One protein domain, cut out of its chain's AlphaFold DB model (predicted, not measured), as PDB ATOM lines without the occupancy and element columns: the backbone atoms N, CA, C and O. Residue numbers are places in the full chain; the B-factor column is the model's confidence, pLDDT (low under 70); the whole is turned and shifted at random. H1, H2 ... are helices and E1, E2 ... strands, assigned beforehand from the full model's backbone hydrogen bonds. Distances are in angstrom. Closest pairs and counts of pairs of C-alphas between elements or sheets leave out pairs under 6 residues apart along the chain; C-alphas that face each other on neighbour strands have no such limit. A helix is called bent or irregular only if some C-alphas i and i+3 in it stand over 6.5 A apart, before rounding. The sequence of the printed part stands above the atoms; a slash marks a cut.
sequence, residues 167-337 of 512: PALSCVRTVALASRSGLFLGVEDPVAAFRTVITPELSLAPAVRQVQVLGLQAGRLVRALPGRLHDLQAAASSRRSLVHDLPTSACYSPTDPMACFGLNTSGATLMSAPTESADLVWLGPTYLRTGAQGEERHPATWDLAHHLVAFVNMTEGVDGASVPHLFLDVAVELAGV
ATOM      1  N   PRO A 167     296.004 260.150 282.756       92.00
ATOM      2  CA  PRO A 167     296.346 261.540 283.027       92.00
ATOM      3  C   PRO A 167     297.364 261.727 284.158       92.00
ATOM      4  O   PRO A 167     298.112 262.703 284.145       92.00
ATOM      5  N   ALA A 168     297.457 260.784 285.102       93.75
ATOM      6  CA  ALA A 168     298.491 260.835 286.132       93.75
ATOM      7  C   ALA A 168     299.893 260.650 285.547       93.75
ATOM      8  O   ALA A 168     300.818 261.366 285.925       93.75
ATOM      9  N   LEU A 169     300.038 259.748 284.572       92.38
ATOM     10  CA  LEU A 169     301.292 259.597 283.834       92.38
ATOM     11  C   LEU A 169     301.616 260.850 283.034       92.38
ATOM     12  O   LEU A 169     302.758 261.283 283.052       92.38
ATOM     13  N   SER A 170     300.612 261.463 282.397       92.88
ATOM     14  CA  SER A 170     300.789 262.729 281.674       92.88
ATOM     15  C   SER A 170     301.329 263.827 282.597       92.88
ATOM     16  O   SER A 170     302.317 264.475 282.268       92.88
ATOM     17  N   CYS A 171     300.782 263.956 283.811       95.38
ATOM     18  CA  CYS A 171     301.303 264.875 284.827       95.38
ATOM     19  C   CYS A 171     302.783 264.605 285.146       95.38
ATOM     20  O   CYS A 171     303.589 265.536 285.146       95.38
ATOM     21  N   VAL A 172     303.149 263.340 285.391       95.12
ATOM     22  CA  VAL A 172     304.542 262.956 285.671       95.12
ATOM     23  C   VAL A 172     305.445 263.290 284.488       95.12
ATOM     24  O   VAL A 172     306.475 263.934 284.674       95.12
ATOM     25  N   ARG A 173     305.034 262.921 283.274       93.25
ATOM     26  CA  ARG A 173     305.764 263.185 282.034       93.25
ATOM     27  C   ARG A 173     306.048 264.658 281.841       93.25
ATOM     28  O   ARG A 173     307.173 265.042 281.539       93.25
ATOM     29  N   THR A 174     305.015 265.479 281.978       95.12
ATOM     30  CA  THR A 174     305.079 266.907 281.696       95.12
ATOM     31  C   THR A 174     306.016 267.588 282.694       95.12
ATOM     32  O   THR A 174     306.851 268.399 282.293       95.12
ATOM     33  N   VAL A 175     305.986 267.188 283.971       94.38
ATOM     34  CA  VAL A 175     306.938 267.686 284.975       94.38
ATOM     35  C   VAL A 175     308.353 267.156 284.728       94.38
ATOM     36  O   VAL A 175     309.297 267.935 284.815       94.38
ATOM     37  N   ALA A 176     308.520 265.880 284.371       92.56
ATOM     38  CA  ALA A 176     309.830 265.294 284.081       92.56
ATOM     39  C   ALA A 176     310.499 265.928 282.847       92.56
ATOM     40  O   ALA A 176     311.702 266.188 282.838       92.56
ATOM     41  N   LEU A 177     309.723 266.225 281.803       92.00
ATOM     42  CA  LEU A 177     310.214 266.931 280.621       92.00
ATOM     43  C   LEU A 177     310.564 268.386 280.942       92.00
ATOM     44  O   LEU A 177     311.627 268.847 280.535       92.00
ATOM     45  N   ALA A 178     309.720 269.088 281.707       91.75
ATOM     46  CA  ALA A 178     310.001 270.455 282.146       91.75
ATOM     47  C   ALA A 178     311.253 270.529 283.036       91.75
ATOM     48  O   ALA A 178     312.056 271.458 282.930       91.75
ATOM     49  N   SER A 179     311.459 269.531 283.894       89.69
ATOM     50  CA  SER A 179     312.634 269.475 284.755       89.69
ATOM     51  C   SER A 179     313.907 269.220 283.953       89.69
ATOM     52  O   SER A 179     314.903 269.912 284.149       89.69
ATOM     53  N   ARG A 180     313.861 268.293 282.988       86.56
ATOM     54  CA  ARG A 180     314.979 268.001 282.075       86.56
ATOM     55  C   ARG A 180     315.291 269.145 281.119       86.56
ATOM     56  O   ARG A 180     316.447 269.326 280.760       86.56
ATOM     57  N   SER A 181     314.296 269.946 280.739       88.00
ATOM     58  CA  SER A 181     314.523 271.163 279.954       88.00
ATOM     59  C   SER A 181     315.084 272.322 280.787       88.00
ATOM     60  O   SER A 181     315.241 273.420 280.261       88.00
ATOM     61  N   GLY A 182     315.334 272.115 282.086       86.62
ATOM     62  CA  GLY A 182     315.858 273.133 282.992       86.62
ATOM     63  C   GLY A 182     314.847 274.213 283.373       86.62
ATOM     64  O   GLY A 182     315.242 275.239 283.910       86.62
ATOM     65  N   LEU A 183     313.545 274.003 283.145       88.62
ATOM     66  CA  LEU A 183     312.521 275.029 283.384       88.62
ATOM     67  C   LEU A 183     312.336 275.361 284.876       88.62
ATOM     68  O   LEU A 183     311.831 276.425 285.214       88.62
ATOM     69  N   PHE A 184     312.760 274.466 285.770       88.12
ATOM     70  CA  PHE A 184     312.784 274.708 287.216       88.12
ATOM     71  C   PHE A 184     314.161 275.158 287.728       88.12
ATOM     72  O   PHE A 184     314.291 275.506 288.899       88.12
ATOM     73  N   LEU A 185     315.193 275.150 286.878       82.38
ATOM     74  CA  LEU A 185     316.559 275.511 287.251       82.38
ATOM     75  C   LEU A 185     316.800 276.997 286.956       82.38
ATOM     76  O   LEU A 185     316.594 277.460 285.840       82.38
ATOM     77  N   GLY A 186     317.257 277.753 287.958       74.12
ATOM     78  CA  GLY A 186     317.641 279.162 287.787       74.12
ATOM     79  C   GLY A 186     316.482 280.156 287.639       74.12
ATOM     80  O   GLY A 186     316.726 281.319 287.326       74.12
ATOM     81  N   VAL A 187     315.237 279.728 287.872       82.88
ATOM     82  CA  VAL A 187     314.059 280.609 287.894       82.88
ATOM     83  C   VAL A 187     313.850 281.165 289.305       82.88
ATOM     84  O   VAL A 187     313.976 280.430 290.281       82.88
ATOM     85  N   GLU A 188     313.509 282.454 289.413       85.44
ATOM     86  CA  GLU A 188     313.252 283.118 290.703       85.44
ATOM     87  C   GLU A 188     312.066 282.497 291.463       85.44
ATOM     88  O   GLU A 188     312.113 282.369 292.685       85.44
ATOM     89  N   ASP A 189     311.026 282.071 290.736       90.44
ATOM     90  CA  ASP A 189     309.837 281.411 291.283       90.44
ATOM     91  C   ASP A 189     309.572 280.048 290.598       90.44
ATOM     92  O   ASP A 189     308.809 279.960 289.623       90.44
ATOM     93  N   PRO A 190     310.182 278.951 291.093       89.50
ATOM     94  CA  PRO A 190     309.949 277.608 290.562       89.50
ATOM     95  C   PRO A 190     308.513 277.112 290.811       89.50
ATOM     96  O   PRO A 190     308.039 276.226 290.099       89.50
ATOM     97  N   VAL A 191     307.789 277.688 291.778       91.94
ATOM     98  CA  VAL A 191     306.396 277.326 292.086       91.94
ATOM     99  C   VAL A 191     305.458 277.870 291.011       91.94
ATOM    100  O   VAL A 191     304.567 277.153 290.542       91.94
ATOM    101  N   ALA A 192     305.675 279.110 290.562       92.19
ATOM    102  CA  ALA A 192     304.952 279.674 289.426       92.19
ATOM    103  C   ALA A 192     305.214 278.885 288.136       92.19
ATOM    104  O   ALA A 192     304.267 278.579 287.409       92.19
ATOM    105  N   ALA A 193     306.468 278.499 287.885       93.00
ATOM    106  CA  ALA A 193     306.832 277.658 286.746       93.00
ATOM    107  C   ALA A 193     306.159 276.274 286.816       93.00
ATOM    108  O   ALA A 193     305.592 275.791 285.840       93.00
ATOM    109  N   PHE A 194     306.125 275.645 287.992       94.69
ATOM    110  CA  PHE A 194     305.396 274.391 288.177       94.69
ATOM    111  C   PHE A 194     303.896 274.548 287.896       94.69
ATOM    112  O   PHE A 194     303.296 273.721 287.207       94.69
ATOM    113  N   ARG A 195     303.288 275.647 288.360       94.50
ATOM    114  CA  ARG A 195     301.878 275.946 288.092       94.50
ATOM    115  C   ARG A 195     301.586 276.037 286.597       94.50
ATOM    116  O   ARG A 195     300.573 275.488 286.162       94.50
ATOM    117  N   THR A 196     302.412 276.736 285.821       93.56
ATOM    118  CA  THR A 196     302.182 276.900 284.375       93.56
ATOM    119  C   THR A 196     302.285 275.572 283.631       93.56
ATOM    120  O   THR A 196     301.491 275.333 282.726       93.56
ATOM    121  N   VAL A 197     303.187 274.691 284.068       95.19
ATOM    122  CA  VAL A 197     303.388 273.350 283.502       95.19
ATOM    123  C   VAL A 197     302.229 272.404 283.826       95.19
ATOM    124  O   VAL A 197     301.743 271.708 282.941       95.19
ATOM    125  N   ILE A 198     301.756 272.377 285.078       95.94
ATOM    126  CA  ILE A 198     300.786 271.364 285.530       95.94
ATOM    127  C   ILE A 198     299.322 271.751 285.288       95.94
ATOM    128  O   ILE A 198     298.451 270.890 285.190       95.94
ATOM    129  N   THR A 199     299.015 273.049 285.195       94.62
ATOM    130  CA  THR A 199     297.626 273.525 285.055       94.62
ATOM    131  C   THR A 199     296.915 272.980 283.808       94.62
ATOM    132  O   THR A 199     295.754 272.591 283.946       94.62
ATOM    133  N   PRO A 200     297.550 272.910 282.618       94.44
ATOM    134  CA  PRO A 200     296.938 272.285 281.446       94.44
ATOM    135  C   PRO A 200     296.564 270.819 281.688       94.44
ATOM    136  O   PRO A 200     295.433 270.434 281.396       94.44
ATOM    137  N   GLU A 201     297.455 270.036 282.302       94.88
ATOM    138  CA  GLU A 201     297.200 268.624 282.624       94.88
ATOM    139  C   GLU A 201     296.011 268.483 283.575       94.88
ATOM    140  O   GLU A 201     295.067 267.751 283.286       94.88
ATOM    141  N   LEU A 202     295.992 269.265 284.661       94.88
ATOM    142  CA  LEU A 202     294.872 269.277 285.602       94.88
ATOM    143  C   LEU A 202     293.565 269.686 284.920       94.88
ATOM    144  O   LEU A 202     292.531 269.099 285.201       94.88
ATOM    145  N   SER A 203     293.593 270.649 283.994       93.44
ATOM    146  CA  SER A 203     292.383 271.108 283.301       93.44
ATOM    147  C   SER A 203     291.750 270.035 282.407       93.44
ATOM    148  O   SER A 203     290.525 269.985 282.288       93.44
ATOM    149  N   LEU A 204     292.570 269.153 281.825       92.62
ATOM    150  CA  LEU A 204     292.130 268.045 280.974       92.62
ATOM    151  C   LEU A 204     291.752 266.794 281.783       92.62
ATOM    152  O   LEU A 204     291.081 265.905 281.257       92.62
ATOM    153  N   ALA A 205     292.156 266.726 283.053       93.00
ATOM    154  CA  ALA A 205     292.136 265.515 283.864       93.00
ATOM    155  C   ALA A 205     291.331 265.669 285.169       93.00
ATOM    156  O   ALA A 205     291.914 265.697 286.254       93.00
ATOM    157  N   PRO A 206     289.986 265.676 285.119       90.50
ATOM    158  CA  PRO A 206     289.152 265.865 286.312       90.50
ATOM    159  C   PRO A 206     289.296 264.759 287.371       90.50
ATOM    160  O   PRO A 206     288.939 264.972 288.530       90.50
ATOM    161  N   ALA A 207     289.811 263.586 286.984       91.19
ATOM    162  CA  ALA A 207     290.092 262.484 287.902       91.19
ATOM    163  C   ALA A 207     291.328 262.743 288.787       91.19
ATOM    164  O   ALA A 207     291.435 262.158 289.865       91.19
ATOM    165  N   VAL A 208     292.255 263.612 288.365       94.50
ATOM    166  CA  VAL A 208     293.433 263.972 289.162       94.50
ATOM    167  C   VAL A 208     293.001 264.967 290.233       94.50
ATOM    168  O   VAL A 208     292.586 266.085 289.940       94.50
ATOM    169  N   ARG A 209     293.091 264.561 291.500       93.31
ATOM    170  CA  ARG A 209     292.669 265.387 292.640       93.31
ATOM    171  C   ARG A 209     293.799 266.224 293.211       93.31
ATOM    172  O   ARG A 209     293.541 267.275 293.790       93.31
ATOM    173  N   GLN A 210     295.035 265.761 293.066       94.62
ATOM    174  CA  GLN A 210     296.196 266.406 293.656       94.62
ATOM    175  C   GLN A 210     297.473 265.985 292.928       94.62
ATOM    176  O   GLN A 210     297.634 264.813 292.597       94.62
ATOM    177  N   VAL A 211     298.394 266.931 292.753       96.12
ATOM    178  CA  VAL A 211     299.780 266.672 292.349       96.12
ATOM    179  C   VAL A 211     300.693 267.309 293.389       96.12
ATOM    180  O   VAL A 211     300.610 268.513 293.624       96.12
ATOM    181  N   GLN A 212     301.546 266.524 294.032       94.62
ATOM    182  CA  GLN A 212     302.578 267.017 294.937       94.62
ATOM    183  C   GLN A 212     303.950 266.795 294.322       94.62
ATOM    184  O   GLN A 212     304.192 265.763 293.703       94.62
ATOM    185  N   VAL A 213     304.850 267.755 294.514       94.25
ATOM    186  CA  VAL A 213     306.237 267.659 294.070       94.25
ATOM    187  C   VAL A 213     307.164 268.075 295.198       94.25
ATOM    188  O   VAL A 213     307.004 269.135 295.806       94.25
ATOM    189  N   LEU A 214     308.151 267.228 295.455       91.56
ATOM    190  CA  LEU A 214     309.258 267.471 296.362       91.56
ATOM    191  C   LEU A 214     310.533 267.676 295.539       91.56
ATOM    192  O   LEU A 214     310.762 266.967 294.561       91.56
ATOM    193  N   GLY A 215     311.368 268.634 295.951       88.00
ATOM    194  CA  GLY A 215     312.666 268.900 295.319       88.00
ATOM    195  C   GLY A 215     312.691 270.082 294.344       88.00
ATOM    196  O   GLY A 215     313.765 270.426 293.863       88.00
ATOM    197  N   LEU A 216     311.552 270.749 294.093       88.19
ATOM    198  CA  LEU A 216     311.520 272.014 293.333       88.19
ATOM    199  C   LEU A 216     312.244 273.146 294.072       88.19
ATOM    200  O   LEU A 216     312.911 273.972 293.457       88.19
ATOM    201  N   GLN A 217     312.115 273.178 295.397       85.88
ATOM    202  CA  GLN A 217     312.801 274.120 296.272       85.88
ATOM    203  C   GLN A 217     313.237 273.380 297.541       85.88
ATOM    204  O   GLN A 217     312.558 272.462 298.012       85.88
ATOM    205  N   ALA A 218     314.399 273.743 298.088       81.75
ATOM    206  CA  ALA A 218     314.961 273.060 299.248       81.75
ATOM    207  C   ALA A 218     314.024 273.168 300.465       81.75
ATOM    208  O   ALA A 218     313.630 274.263 300.863       81.75
ATOM    209  N   GLY A 219     313.675 272.024 301.063       80.44
ATOM    210  CA  GLY A 219     312.831 271.969 302.262       80.44
ATOM    211  C   GLY A 219     311.360 272.356 302.043       80.44
ATOM    212  O   GLY A 219     310.666 272.728 302.996       80.44
ATOM    213  N   ARG A 220     310.884 272.315 300.792       87.50
ATOM    214  CA  ARG A 220     309.520 272.693 300.410       87.50
ATOM    215  C   ARG A 220     308.842 271.606 299.580       87.50
ATOM    216  O   ARG A 220     309.458 270.974 298.723       87.50
ATOM    217  N   LEU A 221     307.561 271.402 299.865       90.38
ATOM    218  CA  LEU A 221     306.648 270.528 299.145       90.38
ATOM    219  C   LEU A 221     305.642 271.418 298.424       90.38
ATOM    220  O   LEU A 221     304.852 272.117 299.059       90.38
ATOM    221  N   VAL A 222     305.630 271.353 297.101       93.31
ATOM    222  CA  VAL A 222     304.671 272.103 296.294       93.31
ATOM    223  C   VAL A 222     303.480 271.204 296.002       93.31
ATOM    224  O   VAL A 222     303.639 270.111 295.470       93.31
ATOM    225  N   ARG A 223     302.273 271.653 296.343       93.81
ATOM    226  CA  ARG A 223     301.021 270.926 296.100       93.81
ATOM    227  C   ARG A 223     300.141 271.712 295.141       93.81
ATOM    228  O   ARG A 223     299.659 272.781 295.494       93.81
ATOM    229  N   ALA A 224     299.881 271.157 293.963       95.38
ATOM    230  CA  ALA A 224     298.873 271.647 293.035       95.38
ATOM    231  C   ALA A 224     297.551 270.885 293.200       95.38
ATOM    232  O   ALA A 224     297.518 269.655 293.279       95.38
ATOM    233  N   LEU A 225     296.456 271.638 293.222       94.88
ATOM    234  CA  LEU A 225     295.082 271.157 293.270       94.88
ATOM    235  C   LEU A 225     294.299 271.714 292.069       94.88
ATOM    236  O   LEU A 225     294.567 272.843 291.632       94.88
ATOM    237  N   PRO A 226     293.286 270.988 291.560       93.25
ATOM    238  CA  PRO A 226     292.446 271.464 290.463       93.25
ATOM    239  C   PRO A 226     291.725 272.785 290.763       93.25
ATOM    240  O   PRO A 226     291.404 273.534 289.841       93.25
ATOM    241  N   GLY A 227     291.462 273.101 292.036       92.31
ATOM    242  CA  GLY A 227     290.770 274.324 292.423       92.31
ATOM    243  C   GLY A 227     289.382 274.398 291.793       92.31
ATOM    244  O   GLY A 227     288.539 273.527 291.999       92.31
ATOM    245  N   ARG A 228     289.158 275.446 290.994       92.00
ATOM    246  CA  ARG A 228     287.895 275.676 290.270       92.00
ATOM    247  C   ARG A 228     287.983 275.355 288.778       92.00
ATOM    248  O   ARG A 228     287.113 275.777 288.025       92.00
ATOM    249  N   LEU A 229     289.018 274.643 288.325       93.19
ATOM    250  CA  LEU A 229     289.202 274.341 286.897       93.19
ATOM    251  C   LEU A 229     287.997 273.617 286.279       93.19
ATOM    252  O   LEU A 229     287.620 273.918 285.149       93.19
ATOM    253  N   HIS A 230     287.363 272.720 287.035       92.25
ATOM    254  CA  HIS A 230     286.229 271.914 286.570       92.25
ATOM    255  C   HIS A 230     284.864 272.445 287.022       92.25
ATOM    256  O   HIS A 230     283.842 271.820 286.748       92.25
ATOM    257  N   ASP A 231     284.827 273.589 287.710       90.56
ATOM    258  CA  ASP A 231     283.571 274.202 288.124       90.56
ATOM    259  C   ASP A 231     282.941 274.940 286.934       90.56
ATOM    260  O   ASP A 231     283.340 276.047 286.558       90.56
ATOM    261  N   LEU A 232     281.943 274.298 286.322       88.94
ATOM    262  CA  LEU A 232     281.205 274.848 285.187       88.94
ATOM    263  C   LEU A 232     280.367 276.079 285.561       88.94
ATOM    264  O   LEU A 232     280.036 276.864 284.673       88.94
ATOM    265  N   GLN A 233     280.047 276.268 286.844       93.50
ATOM    266  CA  GLN A 233     279.282 277.417 287.332       93.50
ATOM    267  C   GLN A 233     280.187 278.616 287.641       93.50
ATOM    268  O   GLN A 233     279.745 279.762 287.573       93.50
ATOM    269  N   ALA A 234     281.469 278.378 287.923       90.62
ATOM    270  CA  ALA A 234     282.440 279.442 288.127       90.62
ATOM    271  C   ALA A 234     282.697 280.238 286.834       90.62
ATOM    272  O   ALA A 234     282.794 279.678 285.734       90.62
ATOM    273  N   ALA A 235     282.884 281.555 286.975       91.75
ATOM    274  CA  ALA A 235     283.278 282.433 285.876       91.75
ATOM    275  C   ALA A 235     284.631 282.000 285.291       91.75
ATOM    276  O   ALA A 235     285.543 281.655 286.047       91.75
ATOM    277  N   ALA A 236     284.796 282.074 283.965       88.56
ATOM    278  CA  ALA A 236     286.002 281.606 283.270       88.56
ATOM    279  C   ALA A 236     287.306 282.200 283.841       88.56
ATOM    280  O   ALA A 236     288.291 281.487 284.004       88.56
ATOM    281  N   SER A 237     287.293 283.475 284.242       90.00
ATOM    282  CA  SER A 237     288.442 284.157 284.859       90.00
ATOM    283  C   SER A 237     288.862 283.577 286.218       90.00
ATOM    284  O   SER A 237     290.026 283.707 286.610       90.00
ATOM    285  N   SER A 238     287.930 282.926 286.920       89.88
ATOM    286  CA  SER A 238     288.118 282.321 288.244       89.88
ATOM    287  C   SER A 238     288.453 280.824 288.207       89.88
ATOM    288  O   SER A 238     288.809 280.257 289.239       89.88
ATOM    289  N   ARG A 239     288.390 280.182 287.029       90.19
ATOM    290  CA  ARG A 239     288.760 278.772 286.837       90.19
ATOM    291  C   ARG A 239     290.276 278.640 286.785       90.19
ATOM    292  O   ARG A 239     290.888 278.716 285.724       90.19
ATOM    293  N   ARG A 240     290.895 278.505 287.954       91.06
ATOM    294  CA  ARG A 240     292.349 278.371 288.096       91.06
ATOM    295  C   ARG A 240     292.685 277.230 289.048       91.06
ATOM    296  O   ARG A 240     291.946 276.983 290.004       91.06
ATOM    297  N   SER A 241     293.821 276.587 288.790       93.75
ATOM    298  CA  SER A 241     294.467 275.679 289.735       93.75
ATOM    299  C   SER A 241     294.885 276.440 290.989       93.75
ATOM    300  O   SER A 241     295.214 277.635 290.929       93.75
ATOM    301  N   LEU A 242     294.899 275.744 292.118       93.06
ATOM    302  CA  LEU A 242     295.468 276.240 293.366       93.06
ATOM    303  C   LEU A 242     296.821 275.577 293.563       93.06
ATOM    304  O   LEU A 242     296.947 274.373 293.370       93.06
ATOM    305  N   VAL A 243     297.831 276.360 293.926       93.38
ATOM    306  CA  VAL A 243     299.162 275.840 294.230       93.38
ATOM    307  C   VAL A 243     299.551 276.338 295.606       93.38
ATOM    308  O   VAL A 243     299.500 277.539 295.871       93.38
ATOM    309  N   HIS A 244     299.889 275.401 296.479       91.19
ATOM    310  CA  HIS A 244     300.324 275.650 297.840       91.19
ATOM    311  C   HIS A 244     301.795 275.282 297.969       91.19
ATOM    312  O   HIS A 244     302.204 274.205 297.537       91.19
ATOM    313  N   ASP A 245     302.563 276.164 298.595       89.69
ATOM    314  CA  ASP A 245     303.911 275.867 299.055       89.69
ATOM    315  C   ASP A 245     303.855 275.494 300.541       89.69
ATOM    316  O   ASP A 245     303.391 276.278 301.375       89.69
ATOM    317  N   LEU A 246     304.268 274.270 300.866       87.00
ATOM    318  CA  LEU A 246     304.171 273.687 302.198       87.00
ATOM    319  C   LEU A 246     305.579 273.386 302.737       87.00
ATOM    320  O   LEU A 246     306.403 272.811 302.022       87.00
ATOM    321  N   PRO A 247     305.885 273.719 304.003       84.19
ATOM    322  CA  PRO A 247     307.165 273.357 304.601       84.19
ATOM    323  C   PRO A 247     307.279 271.835 304.771       84.19
ATOM    324  O   PRO A 247     306.341 271.179 305.226       84.19
ATOM    325  N   THR A 248     308.450 271.262 304.480       77.50
ATOM    326  CA  THR A 248     308.713 269.817 304.639       77.50
ATOM    327  C   THR A 248     309.112 269.430 306.063       77.50
ATOM    328  O   THR A 248     309.676 268.360 306.278       77.50
ATOM    329  N   SER A 249     308.838 270.274 307.062       67.44
ATOM    330  CA  SER A 249     309.241 270.062 308.462       67.44
ATOM    331  C   SER A 249     308.653 268.793 309.100       67.44
ATOM    332  O   SER A 249     309.059 268.423 310.195       67.44
ATOM    333  N   ALA A 250     307.712 268.127 308.423       55.97
ATOM    334  CA  ALA A 250     307.100 266.861 308.820       55.97
ATOM    335  C   ALA A 250     307.647 265.627 308.069       55.97
ATOM    336  O   ALA A 250     307.146 264.522 308.280       55.97
ATOM    337  N   CYS A 251     308.645 265.780 307.192       66.50
ATOM    338  CA  CYS A 251     309.286 264.644 306.531       66.50
ATOM    339  C   CYS A 251     310.033 263.798 307.564       66.50
ATOM    340  O   CYS A 251     311.082 264.185 308.070       66.50
ATOM    341  N   TYR A 252     309.456 262.641 307.882       53.25
ATOM    342  CA  TYR A 252     309.872 261.801 309.001       53.25
ATOM    343  C   TYR A 252     311.206 261.075 308.762       53.25
ATOM    344  O   TYR A 252     311.795 260.553 309.706       53.25
ATOM    345  N   SER A 253     311.698 261.035 307.517       60.03
ATOM    346  CA  SER A 253     312.961 260.379 307.190       60.03
ATOM    347  C   SER A 253     313.718 261.070 306.050       60.03
ATOM    348  O   SER A 253     313.143 261.260 304.980       60.03
ATOM    349  N   PRO A 254     315.017 261.382 306.218       61.28
ATOM    350  CA  PRO A 254     315.877 261.790 305.111       61.28
ATOM    351  C   PRO A 254     316.225 260.626 304.166       61.28
ATOM    352  O   PRO A 254     316.724 260.876 303.073       61.28
ATOM    353  N   THR A 255     315.993 259.366 304.566       71.44
ATOM    354  CA  THR A 255     316.334 258.182 303.753       71.44
ATOM    355  C   THR A 255     315.251 257.790 302.752       71.44
ATOM    356  O   THR A 255     315.575 257.172 301.743       71.44
ATOM    357  N   ASP A 256     313.991 258.154 303.008       75.25
ATOM    358  CA  ASP A 256     312.884 257.941 302.076       75.25
ATOM    359  C   ASP A 256     312.118 259.256 301.849       75.25
ATOM    360  O   ASP A 256     311.187 259.577 302.596       75.25
ATOM    361  N   PRO A 257     312.487 260.033 300.819       76.94
ATOM    362  CA  PRO A 257     311.805 261.279 300.484       76.94
ATOM    363  C   PRO A 257     310.334 261.079 300.086       76.94
ATOM    364  O   PRO A 257     309.550 262.018 300.193       76.94
ATOM    365  N   MET A 258     309.911 259.875 299.681       82.38
ATOM    366  CA  MET A 258     308.505 259.603 299.358       82.38
ATOM    367  C   MET A 258     307.629 259.525 300.618       82.38
ATOM    368  O   MET A 258     306.430 259.806 300.555       82.38
ATOM    369  N   ALA A 259     308.216 259.231 301.784       81.94
ATOM    370  CA  ALA A 259     307.503 259.253 303.061       81.94
ATOM    371  C   ALA A 259     306.948 260.654 303.397       81.94
ATOM    372  O   ALA A 259     305.965 260.773 304.133       81.94
ATOM    373  N   CYS A 260     307.515 261.718 302.811       85.06
ATOM    374  CA  CYS A 260     307.012 263.090 302.922       85.06
ATOM    375  C   CYS A 260     305.569 263.261 302.429       85.06
ATOM    376  O   CYS A 260     304.865 264.155 302.897       85.06
ATOM    377  N   PHE A 261     305.114 262.412 301.503       86.75
ATOM    378  CA  PHE A 261     303.746 262.457 300.986       86.75
ATOM    379  C   PHE A 261     302.721 261.865 301.969       86.75
ATOM    380  O   PHE A 261     301.515 261.942 301.734       86.75
ATOM    381  N   GLY A 262     303.173 261.282 303.090       82.81
ATOM    382  CA  GLY A 262     302.305 260.601 304.053       82.81
ATOM    383  C   GLY A 262     301.732 259.285 303.517       82.81
ATOM    384  O   GLY A 262     300.675 258.840 303.969       82.81
ATOM    385  N   LEU A 263     302.411 258.689 302.534       84.31
ATOM    386  CA  LEU A 263     302.068 257.408 301.924       84.31
ATOM    387  C   LEU A 263     302.860 256.279 302.586       84.31
ATOM    388  O   LEU A 263     303.984 256.478 303.039       84.31
ATOM    389  N   ASN A 264     302.277 255.079 302.620       83.00
ATOM    390  CA  ASN A 264     303.023 253.897 303.026       83.00
ATOM    391  C   ASN A 264     303.834 253.368 301.835       83.00
ATOM    392  O   ASN A 264     303.276 252.776 300.912       83.00
ATOM    393  N   THR A 265     305.140 253.595 301.871       82.06
ATOM    394  CA  THR A 265     306.111 253.213 300.835       82.06
ATOM    395  C   THR A 265     306.845 251.913 301.172       82.06
ATOM    396  O   THR A 265     307.683 251.455 300.396       82.06
ATOM    397  N   SER A 266     306.540 251.277 302.313       80.94
ATOM    398  CA  SER A 266     307.240 250.071 302.758       80.94
ATOM    399  C   SER A 266     307.101 248.937 301.734       80.94
ATOM    400  O   SER A 266     305.994 248.456 301.490       80.94
ATOM    401  N   GLY A 267     308.219 248.493 301.155       76.62
ATOM    402  CA  GLY A 267     308.237 247.414 300.160       76.62
ATOM    403  C   GLY A 267     307.778 247.824 298.756       76.62
ATOM    404  O   GLY A 267     307.628 246.957 297.898       76.62
ATOM    405  N   ALA A 268     307.565 249.119 298.505       82.88
ATOM    406  CA  ALA A 268     307.315 249.627 297.166       82.88
ATOM    407  C   ALA A 268     308.610 249.623 296.345       82.88
ATOM    408  O   ALA A 268     309.632 250.155 296.777       82.88
ATOM    409  N   THR A 269     308.561 249.045 295.147       86.88
ATOM    410  CA  THR A 269     309.664 249.091 294.187       86.88
ATOM    411  C   THR A 269     309.275 249.965 293.002       86.88
ATOM    412  O   THR A 269     308.245 249.750 292.361       86.88
ATOM    413  N   LEU A 270     310.096 250.978 292.732       88.19
ATOM    414  CA  LEU A 270     309.936 251.835 291.564       88.19
ATOM    415  C   LEU A 270     310.324 251.055 290.305       88.19
ATOM    416  O   LEU A 270     311.361 250.391 290.261       88.19
ATOM    417  N   MET A 271     309.480 251.135 289.283       90.44
ATOM    418  CA  MET A 271     309.685 250.490 287.992       90.44
ATOM    419  C   MET A 271     310.131 251.518 286.967       90.44
ATOM    420  O   MET A 271     309.459 252.531 286.777       90.44
ATOM    421  N   SER A 272     311.226 251.240 286.263       88.88
ATOM    422  CA  SER A 272     311.749 252.201 285.298       88.88
ATOM    423  C   SER A 272     310.840 252.364 284.085       88.88
ATOM    424  O   SER A 272     310.548 251.399 283.373       88.88
ATOM    425  N   ALA A 273     310.389 253.597 283.844       87.81
ATOM    426  CA  ALA A 273     309.504 253.978 282.753       87.81
ATOM    427  C   ALA A 273     310.179 255.054 281.881       87.81
ATOM    428  O   ALA A 273     309.838 256.236 281.959       87.81
ATOM    429  N   PRO A 274     311.110 254.665 280.990       84.44
ATOM    430  CA  PRO A 274     311.906 255.614 280.210       84.44
ATOM    431  C   PRO A 274     311.059 256.516 279.301       84.44
ATOM    432  O   PRO A 274     311.420 257.664 279.064       84.44
ATOM    433  N   THR A 275     309.899 256.040 278.836       83.69
ATOM    434  CA  THR A 275     308.934 256.842 278.065       83.69
ATOM    435  C   THR A 275     308.400 258.049 278.837       83.69
ATOM    436  O   THR A 275     308.056 259.052 278.217       83.69
ATOM    437  N   GLU A 276     308.378 257.963 280.167       84.12
ATOM    438  CA  GLU A 276     307.970 259.038 281.076       84.12
ATOM    439  C   GLU A 276     309.163 259.760 281.702       84.12
ATOM    440  O   GLU A 276     308.975 260.687 282.483       84.12
ATOM    441  N   SER A 277     310.394 259.361 281.349       87.25
ATOM    442  CA  SER A 277     311.625 259.920 281.921       87.25
ATOM    443  C   SER A 277     311.681 259.825 283.456       87.25
ATOM    444  O   SER A 277     312.269 260.686 284.114       87.25
ATOM    445  N   ALA A 278     311.057 258.784 284.014       90.81
ATOM    446  CA  ALA A 278     310.867 258.596 285.447       90.81
ATOM    447  C   ALA A 278     310.827 257.108 285.823       90.81
ATOM    448  O   ALA A 278     310.512 256.253 284.991       90.81
ATOM    449  N   ASP A 279     311.058 256.814 287.097       92.44
ATOM    450  CA  ASP A 279     310.731 255.522 287.697       92.44
ATOM    451  C   ASP A 279     309.416 255.651 288.478       92.44
ATOM    452  O   ASP A 279     309.194 256.655 289.152       92.44
ATOM    453  N   LEU A 280     308.520 254.667 288.366       92.75
ATOM    454  CA  LEU A 280     307.110 254.789 288.756       92.75
ATOM    455  C   LEU A 280     306.649 253.657 289.674       92.75
ATOM    456  O   LEU A 280     307.013 252.499 289.478       92.75
ATOM    457  N   VAL A 281     305.752 253.966 290.606       92.56
ATOM    458  CA  VAL A 281     305.015 252.969 291.391       92.56
ATOM    459  C   VAL A 281     303.623 253.484 291.738       92.56
ATOM    460  O   VAL A 281     303.428 254.664 292.007       92.56
ATOM    461  N   TRP A 282     302.642 252.591 291.745       91.44
ATOM    462  CA  TRP A 282     301.293 252.899 292.206       91.44
ATOM    463  C   TRP A 282     301.124 252.463 293.666       91.44
ATOM    464  O   TRP A 282     301.401 251.311 294.004       91.44
ATOM    465  N   LEU A 283     300.660 253.373 294.521       90.19
ATOM    466  CA  LEU A 283     300.465 253.188 295.959       90.19
ATOM    467  C   LEU A 283     299.025 253.496 296.372       90.19
ATOM    468  O   LEU A 283     298.342 254.340 295.794       90.19
ATOM    469  N   GLY A 284     298.548 252.817 297.411       82.75
ATOM    470  CA  GLY A 284     297.217 253.018 297.976       82.75
ATOM    471  C   GLY A 284     296.531 251.696 298.327       82.75
ATOM    472  O   GLY A 284     297.185 250.651 298.321       82.75
ATOM    473  N   PRO A 285     295.224 251.726 298.629       83.50
ATOM    474  CA  PRO A 285     294.349 252.902 298.602       83.50
ATOM    475  C   PRO A 285     294.570 253.880 299.764       83.50
ATOM    476  O   PRO A 285     294.860 253.485 300.893       83.50
ATOM    477  N   THR A 286     294.333 255.166 299.524       86.19
ATOM    478  CA  THR A 286     294.357 256.214 300.556       86.19
ATOM    479  C   THR A 286     293.209 257.176 300.346       86.19
ATOM    480  O   THR A 286     292.823 257.496 299.228       86.19
ATOM    481  N   TYR A 287     292.641 257.640 301.448       86.06
ATOM    482  CA  TYR A 287     291.556 258.596 301.394       86.06
ATOM    483  C   TYR A 287     292.070 260.029 301.480       86.06
ATOM    484  O   TYR A 287     292.883 260.365 302.351       86.06
ATOM    485  N   LEU A 288     291.555 260.878 300.597       86.50
ATOM    486  CA  LEU A 288     291.935 262.279 300.527       86.50
ATOM    487  C   LEU A 288     291.128 263.102 301.529       86.50
ATOM    488  O   LEU A 288     289.918 263.276 301.398       86.50
ATOM    489  N   ARG A 289     291.832 263.632 302.534       84.69
ATOM    490  CA  ARG A 289     291.258 264.526 303.553       84.69
ATOM    491  C   ARG A 289     290.991 265.926 303.017       84.69
ATOM    492  O   ARG A 289     290.069 266.593 303.471       84.69
ATOM    493  N   THR A 290     291.834 266.380 302.097       85.38
ATOM    494  CA  THR A 290     291.752 267.709 301.494       85.38
ATOM    495  C   THR A 290     291.024 267.631 300.166       85.38
ATOM    496  O   THR A 290     291.366 266.802 299.321       85.38
ATOM    497  N   GLY A 291     290.034 268.497 299.987       83.69
ATOM    498  CA  GLY A 291     289.293 268.617 298.744       83.69
ATOM    499  C   GLY A 291     290.043 269.374 297.652       83.69
ATOM    500  O   GLY A 291     291.181 269.816 297.818       83.69
ATOM    501  N   ALA A 292     289.370 269.546 296.514       82.38
ATOM    502  CA  ALA A 292     289.927 270.208 295.339       82.38
ATOM    503  C   ALA A 292     290.254 271.697 295.560       82.38
ATOM    504  O   ALA A 292     291.069 272.233 294.810       82.38
ATOM    505  N   GLN A 293     289.654 272.367 296.556       83.81
ATOM    506  CA  GLN A 293     289.953 273.767 296.892       83.81
ATOM    507  C   GLN A 293     290.886 273.910 298.112       83.81
ATOM    508  O   GLN A 293     291.129 275.025 298.570       83.81
ATOM    509  N   GLY A 294     291.443 272.801 298.615       83.12
ATOM    510  CA  GLY A 294     292.335 272.776 299.779       83.12
ATOM    511  C   GLY A 294     291.613 272.754 301.130       83.12
ATOM    512  O   GLY A 294     292.266 272.734 302.171       83.12
ATOM    513  N   GLU A 295     290.283 272.721 301.130       88.88
ATOM    514  CA  GLU A 295     289.452 272.593 302.319       88.88
ATOM    515  C   GLU A 295     289.562 271.197 302.942       88.88
ATOM    516  O   GLU A 295     289.601 270.187 302.234       88.88
ATOM    517  N   GLU A 296     289.588 271.119 304.274       86.31
ATOM    518  CA  GLU A 296     289.442 269.837 304.959       86.31
ATOM    519  C   GLU A 296     287.996 269.360 304.817       86.31
ATOM    520  O   GLU A 296     287.043 270.068 305.152       86.31
ATOM    521  N   ARG A 297     287.827 268.155 304.282       82.38
ATOM    522  CA  ARG A 297     286.516 267.564 304.051       82.38
ATOM    523  C   ARG A 297     286.026 266.814 305.275       82.38
ATOM    524  O   ARG A 297     286.808 266.275 306.060       82.38
ATOM    525  N   HIS A 298     284.709 266.698 305.388       82.25
ATOM    526  CA  HIS A 298     284.106 265.802 306.364       82.25
ATOM    527  C   HIS A 298     284.477 264.342 306.020       82.25
ATOM    528  O   HIS A 298     284.410 263.990 304.840       82.25
ATOM    529  N   PRO A 299     284.814 263.472 306.994       78.88
ATOM    530  CA  PRO A 299     285.229 262.086 306.731       78.88
ATOM    531  C   PRO A 299     284.276 261.282 305.844       78.88
ATOM    532  O   PRO A 299     284.712 260.515 304.997       78.88
ATOM    533  N   ALA A 300     282.967 261.519 305.966       76.12
ATOM    534  CA  ALA A 300     281.951 260.882 305.120       76.12
ATOM    535  C   ALA A 300     282.028 261.263 303.622       76.12
ATOM    536  O   ALA A 300     281.323 260.678 302.809       76.12
ATOM    537  N   THR A 301     282.843 262.260 303.264       81.00
ATOM    538  CA  THR A 301     282.991 262.824 301.907       81.00
ATOM    539  C   THR A 301     284.430 262.760 301.394       81.00
ATOM    540  O   THR A 301     284.796 263.471 300.458       81.00
ATOM    541  N   TRP A 302     285.286 261.976 302.053       85.00
ATOM    542  CA  TRP A 302     286.651 261.776 301.584       85.00
ATOM    543  C   TRP A 302     286.646 260.863 300.366       85.00
ATOM    544  O   TRP A 302     286.093 259.762 300.396       85.00
ATOM    545  N   ASP A 303     287.306 261.323 299.311       84.69
ATOM    546  CA  ASP A 303     287.423 260.569 298.073       84.69
ATOM    547  C   ASP A 303     288.489 259.482 298.257       84.69
ATOM    548  O   ASP A 303     289.573 259.739 298.798       84.69
ATOM    549  N   LEU A 304     288.200 258.262 297.800       86.56
ATOM    550  CA  LEU A 304     289.210 257.216 297.712       86.56
ATOM    551  C   LEU A 304     290.119 257.495 296.514       86.56
ATOM    552  O   LEU A 304     289.646 257.625 295.380       86.56
ATOM    553  N   ALA A 305     291.423 257.542 296.766       89.56
ATOM    554  CA  ALA A 305     292.423 257.786 295.749       89.56
ATOM    555  C   ALA A 305     293.465 256.672 295.655       89.56
ATOM    556  O   ALA A 305     293.762 255.948 296.613       89.56
ATOM    557  N   HIS A 306     294.037 256.579 294.462       91.38
ATOM    558  CA  HIS A 306     295.233 255.812 294.172       91.38
ATOM    559  C   HIS A 306     296.333 256.769 293.726       91.38
ATOM    560  O   HIS A 306     296.076 257.710 292.975       91.38
ATOM    561  N   HIS A 307     297.540 256.553 294.224       93.62
ATOM    562  CA  HIS A 307     298.652 257.478 294.087       93.62
ATOM    563  C   HIS A 307     299.665 256.912 293.107       93.62
ATOM    564  O   HIS A 307     300.173 255.814 293.316       93.62
ATOM    565  N   LEU A 308     299.969 257.652 292.049       94.69
ATOM    566  CA  LEU A 308     301.126 257.379 291.210       94.69
ATOM    567  C   LEU A 308     302.305 258.164 291.774       94.69
ATOM    568  O   LEU A 308     302.339 259.392 291.676       94.69
ATOM    569  N   VAL A 309     303.265 257.448 292.345       94.88
ATOM    570  CA  VAL A 309     304.513 258.027 292.827       94.88
ATOM    571  C   VAL A 309     305.583 257.862 291.763       94.88
ATOM    572  O   VAL A 309     305.729 256.789 291.173       94.88
ATOM    573  N   ALA A 310     306.321 258.938 291.513       94.62
ATOM    574  CA  ALA A 310     307.371 258.973 290.513       94.62
ATOM    575  C   ALA A 310     308.664 259.569 291.064       94.62
ATOM    576  O   ALA A 310     308.647 260.536 291.827       94.62
ATOM    577  N   PHE A 311     309.782 259.017 290.611       93.38
ATOM    578  CA  PHE A 311     311.118 259.556 290.806       93.38
ATOM    579  C   PHE A 311     311.674 260.019 289.463       93.38
ATOM    580  O   PHE A 311     311.728 259.243 288.508       93.38
ATOM    581  N   VAL A 312     312.094 261.279 289.389       91.31
ATOM    582  CA  VAL A 312     312.708 261.855 288.191       91.31
ATOM    583  C   VAL A 312     314.153 262.193 288.499       91.31
ATOM    584  O   VAL A 312     314.460 263.069 289.317       91.31
ATOM    585  N   ASN A 313     315.049 261.516 287.788       86.19
ATOM    586  CA  ASN A 313     316.459 261.831 287.839       86.19
ATOM    587  C   ASN A 313     316.785 262.984 286.876       86.19
ATOM    588  O   ASN A 313     316.626 262.850 285.661       86.19
ATOM    589  N   MET A 314     317.239 264.115 287.422       76.62
ATOM    590  CA  MET A 314     317.616 265.296 286.640       76.62
ATOM    591  C   MET A 314     319.096 265.286 286.214       76.62
ATOM    592  O   MET A 314     319.521 266.192 285.503       76.62
ATOM    593  N   THR A 315     319.891 264.277 286.611       66.12
ATOM    594  CA  THR A 315     321.343 264.233 286.333       66.12
ATOM    595  C   THR A 315     321.704 264.079 284.855       66.12
ATOM    596  O   THR A 315     322.839 264.347 284.491       66.12
ATOM    597  N   GLU A 316     320.774 263.677 283.986       56.34
ATOM    598  CA  GLU A 316     321.042 263.430 282.556       56.34
ATOM    599  C   GLU A 316     321.239 264.704 281.697       56.34
ATOM    600  O   GLU A 316     321.232 264.611 280.472       56.34
ATOM    601  N   GLY A 317     321.421 265.894 282.287       51.22
ATOM    602  CA  GLY A 317     321.522 267.141 281.511       51.22
ATOM    603  C   GLY A 317     322.426 268.253 282.047       51.22
ATOM    604  O   GLY A 317     322.556 269.269 281.367       51.22
ATOM    605  N   VAL A 318     323.045 268.116 283.228       53.16
ATOM    606  CA  VAL A 318     323.877 269.186 283.816       53.16
ATOM    607  C   VAL A 318     325.091 268.592 284.534       53.16
ATOM    608  O   VAL A 318     324.951 267.959 285.578       53.16
ATOM    609  N   ASP A 319     326.287 268.828 283.992       47.78
ATOM    610  CA  ASP A 319     327.549 268.431 284.618       47.78
ATOM    611  C   ASP A 319     327.875 269.327 285.830       47.78
ATOM    612  O   ASP A 319     327.924 270.553 285.725       47.78
ATOM    613  N   GLY A 320     328.169 268.714 286.983       49.72
ATOM    614  CA  GLY A 320     329.021 269.326 288.015       49.72
ATOM    615  C   GLY A 320     328.365 269.913 289.274       49.72
ATOM    616  O   GLY A 320     329.098 270.368 290.150       49.72
ATOM    617  N   ALA A 321     327.041 269.865 289.441       51.09
ATOM    618  CA  ALA A 321     326.382 270.211 290.711       51.09
ATOM    619  C   ALA A 321     325.661 268.995 291.310       51.09
ATOM    620  O   ALA A 321     325.264 268.099 290.574       51.09
ATOM    621  N   SER A 322     325.473 268.952 292.635       56.25
ATOM    622  CA  SER A 322     324.572 267.994 293.293       56.25
ATOM    623  C   SER A 322     323.167 268.170 292.715       56.25
ATOM    624  O   SER A 322     322.437 269.081 293.115       56.25
ATOM    625  N   VAL A 323     322.840 267.387 291.690       57.66
ATOM    626  CA  VAL A 323     321.652 267.635 290.883       57.66
ATOM    627  C   VAL A 323     320.425 267.323 291.736       57.66
ATOM    628  O   VAL A 323     320.385 266.261 292.362       57.66
ATOM    629  N   PRO A 324     319.434 268.229 291.813       69.81
ATOM    630  CA  PRO A 324     318.254 267.952 292.603       69.81
ATOM    631  C   PRO A 324     317.526 266.730 292.025       69.81
ATOM    632  O   PRO A 324     317.498 266.506 290.817       69.81
ATOM    633  N   HIS A 325     316.942 265.918 292.891       85.88
ATOM    634  CA  HIS A 325     316.024 264.861 292.485       85.88
ATOM    635  C   HIS A 325     314.597 265.360 292.685       85.88
ATOM    636  O   HIS A 325     314.322 266.010 293.698       85.88
ATOM    637  N   LEU A 326     313.695 265.060 291.747       90.75
ATOM    638  CA  LEU A 326     312.272 265.346 291.934       90.75
ATOM    639  C   LEU A 326     311.532 264.069 292.299       90.75
ATOM    640  O   LEU A 326     311.661 263.044 291.629       90.75
ATOM    641  N   PHE A 327     310.710 264.172 293.335       93.12
ATOM    642  CA  PHE A 327     309.733 263.151 293.686       93.12
ATOM    643  C   PHE A 327     308.351 263.730 293.457       93.12
ATOM    644  O   PHE A 327     308.087 264.872 293.839       93.12
ATOM    645  N   LEU A 328     307.475 262.949 292.841       95.06
ATOM    646  CA  LEU A 328     306.115 263.358 292.543       95.06
ATOM    647  C   LEU A 328     305.131 262.365 293.135       95.06
ATOM    648  O   LEU A 328     305.365 261.162 293.091       95.06
ATOM    649  N   ASP A 329     304.013 262.885 293.618       95.25
ATOM    650  CA  ASP A 329     302.826 262.122 293.980       95.25
ATOM    651  C   ASP A 329     301.634 262.674 293.197       95.25
ATOM    652  O   ASP A 329     301.301 263.855 293.310       95.25
ATOM    653  N   VAL A 330     300.984 261.828 292.403       96.19
ATOM    654  CA  VAL A 330     299.758 262.175 291.682       96.19
ATOM    655  C   VAL A 330     298.607 261.330 292.211       96.19
ATOM    656  O   VAL A 330     298.532 260.131 291.945       96.19
ATOM    657  N   ALA A 331     297.679 261.964 292.924       95.00
ATOM    658  CA  ALA A 331     296.503 261.304 293.475       95.00
ATOM    659  C   ALA A 331     295.343 261.330 292.472       95.00
ATOM    660  O   ALA A 331     294.870 262.402 292.077       95.00
ATOM    661  N   VAL A 332     294.851 260.148 292.103       93.62
ATOM    662  CA  VAL A 332     293.715 259.960 291.192       93.62
ATOM    663  C   VAL A 332     292.526 259.396 291.951       93.62
ATOM    664  O   VAL A 332     292.655 258.401 292.661       93.62
ATOM    665  N   GLU A 333     291.356 260.005 291.784       91.25
ATOM    666  CA  GLU A 333     290.104 259.513 292.351       91.25
ATOM    667  C   GLU A 333     289.622 258.234 291.649       91.25
ATOM    668  O   GLU A 333     289.536 258.156 290.422       91.25
ATOM    669  N   LEU A 334     289.223 257.241 292.445       88.31
ATOM    670  CA  LEU A 334     288.800 255.929 291.950       88.31
ATOM    671  C   LEU A 334     287.303 255.814 291.627       88.31
ATOM    672  O   LEU A 334     286.879 254.806 291.061       88.31
ATOM    673  N   ALA A 335     286.495 256.840 291.902       87.12
ATOM    674  CA  ALA A 335     285.055 256.839 291.617       87.12
ATOM    675  C   ALA A 335     284.750 256.550 290.134       87.12
ATOM    676  O   ALA A 335     283.850 255.770 289.806       87.12
ATOM    677  N   GLY A 336     285.550 257.112 289.219       87.75
ATOM    678  CA  GLY A 336     285.444 256.812 287.791       87.75
ATOM    679  C   GLY A 336     285.749 255.346 287.468       87.75
ATOM    680  O   GLY A 336     285.091 254.755 286.612       87.75
ATOM    681  N   VAL A 337     286.707 254.736 288.173       89.31
ATOM    682  CA  VAL A 337     287.100 253.331 287.976       89.31
ATOM    683  C   VAL A 337     285.996 252.396 288.473       89.31
ATOM    684  O   VAL A 337     285.703 251.400 287.816       89.31
TER     685      VAL A 337
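Overview. This is residues 167 to 337 of the 512 residues of a protein of Brandtodinium nutricula (UniProt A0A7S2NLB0). One strongly twisted wall of seven strands has two helices, H1 and H2, side by side as a hairpin over one face and the small helix H3 over the other. H1 covers E7 and E6, H2 covers E3 and E2, and the long links E5 to E6 and E6 to E7 hold the two C-alphas farthest apart. The printed part has 171 residues, with three named helices and seven named strands in the order H1 H2 E1 E2 E3 H3 E4 E5 E6 E7; the sheet, E3 E2 E1 E7 E6 E5 E4, is antiparallel throughout. The class is mixed, and the whole is compact, with a radius of gyration of the C-alphas of 15.6 A and spans of 50 by 39 by 32 A.

Along the chain. Find C-alpha 167 at (296.346, 261.540, 283.027); from there H1 runs to residue 180, 19.7 A. H2, residues 190 to 204, measures 22.4 A and is irregular, but only just: C-alphas 197 and 200 are 6.9 A apart. Next come E1, residues 208 to 214, E2, residues 220 to 225, E3, residues 242 to 247, H3, residues 257 to 261, and E4, residues 271 to 273. E5, residues 278 to 288, spans 24.5 A and bends by 80 degrees at residue 285. E6, residues 303 to 313, spans 30.8 A. E7 runs 26.5 A from His 325 to Glu 333, at (290.104, 259.513, 292.351).

Arrangement. Look first at E1 and E7, antiparallel neighbours at 165 degrees, with N 212 and O 329 2.8 A apart. E1 E2 E3 and E4 E5 E6 E7 are meanders, each strand the antiparallel neighbour of the one before; N 223 and O 244 of E2 and E3 are 2.8 A apart, and so are N 307 and O 283 of E6 and E5. H1 is on the sheet at a height of 8.3 A, along the strands, with C-alphas 168 and 330 closest to E7 at 5.8 A. H2, on the same face, has a height of 9.1 A and runs slantwise to the strands. H1 and H2 touch at Cys 171 and Glu 201, C-alphas 6.0 A apart, at a shallow tilt of 29 degrees, opposite ways. H3, on the opposite face at 7.9 A, is only just over E7, where 3 of its C-alphas fall. Every O i to N i+4 pair is within hydrogen-bond range in H1, 9 of 11 in H2 and 0 of 1 in H3, where 2 of 2 O i to N i+3 pairs are.

Size, cuts and confidence. The C-alphas of Ala 300 and Gly 320, the two farthest apart, are 50.8 A apart. The printed part has no cut. The links E2 to E3, E5 to E6 and E6 to E7 are long. The mean pLDDT of the printed part is 86.0; look for values under 70 at residues 249 to 254 and 315 to 324.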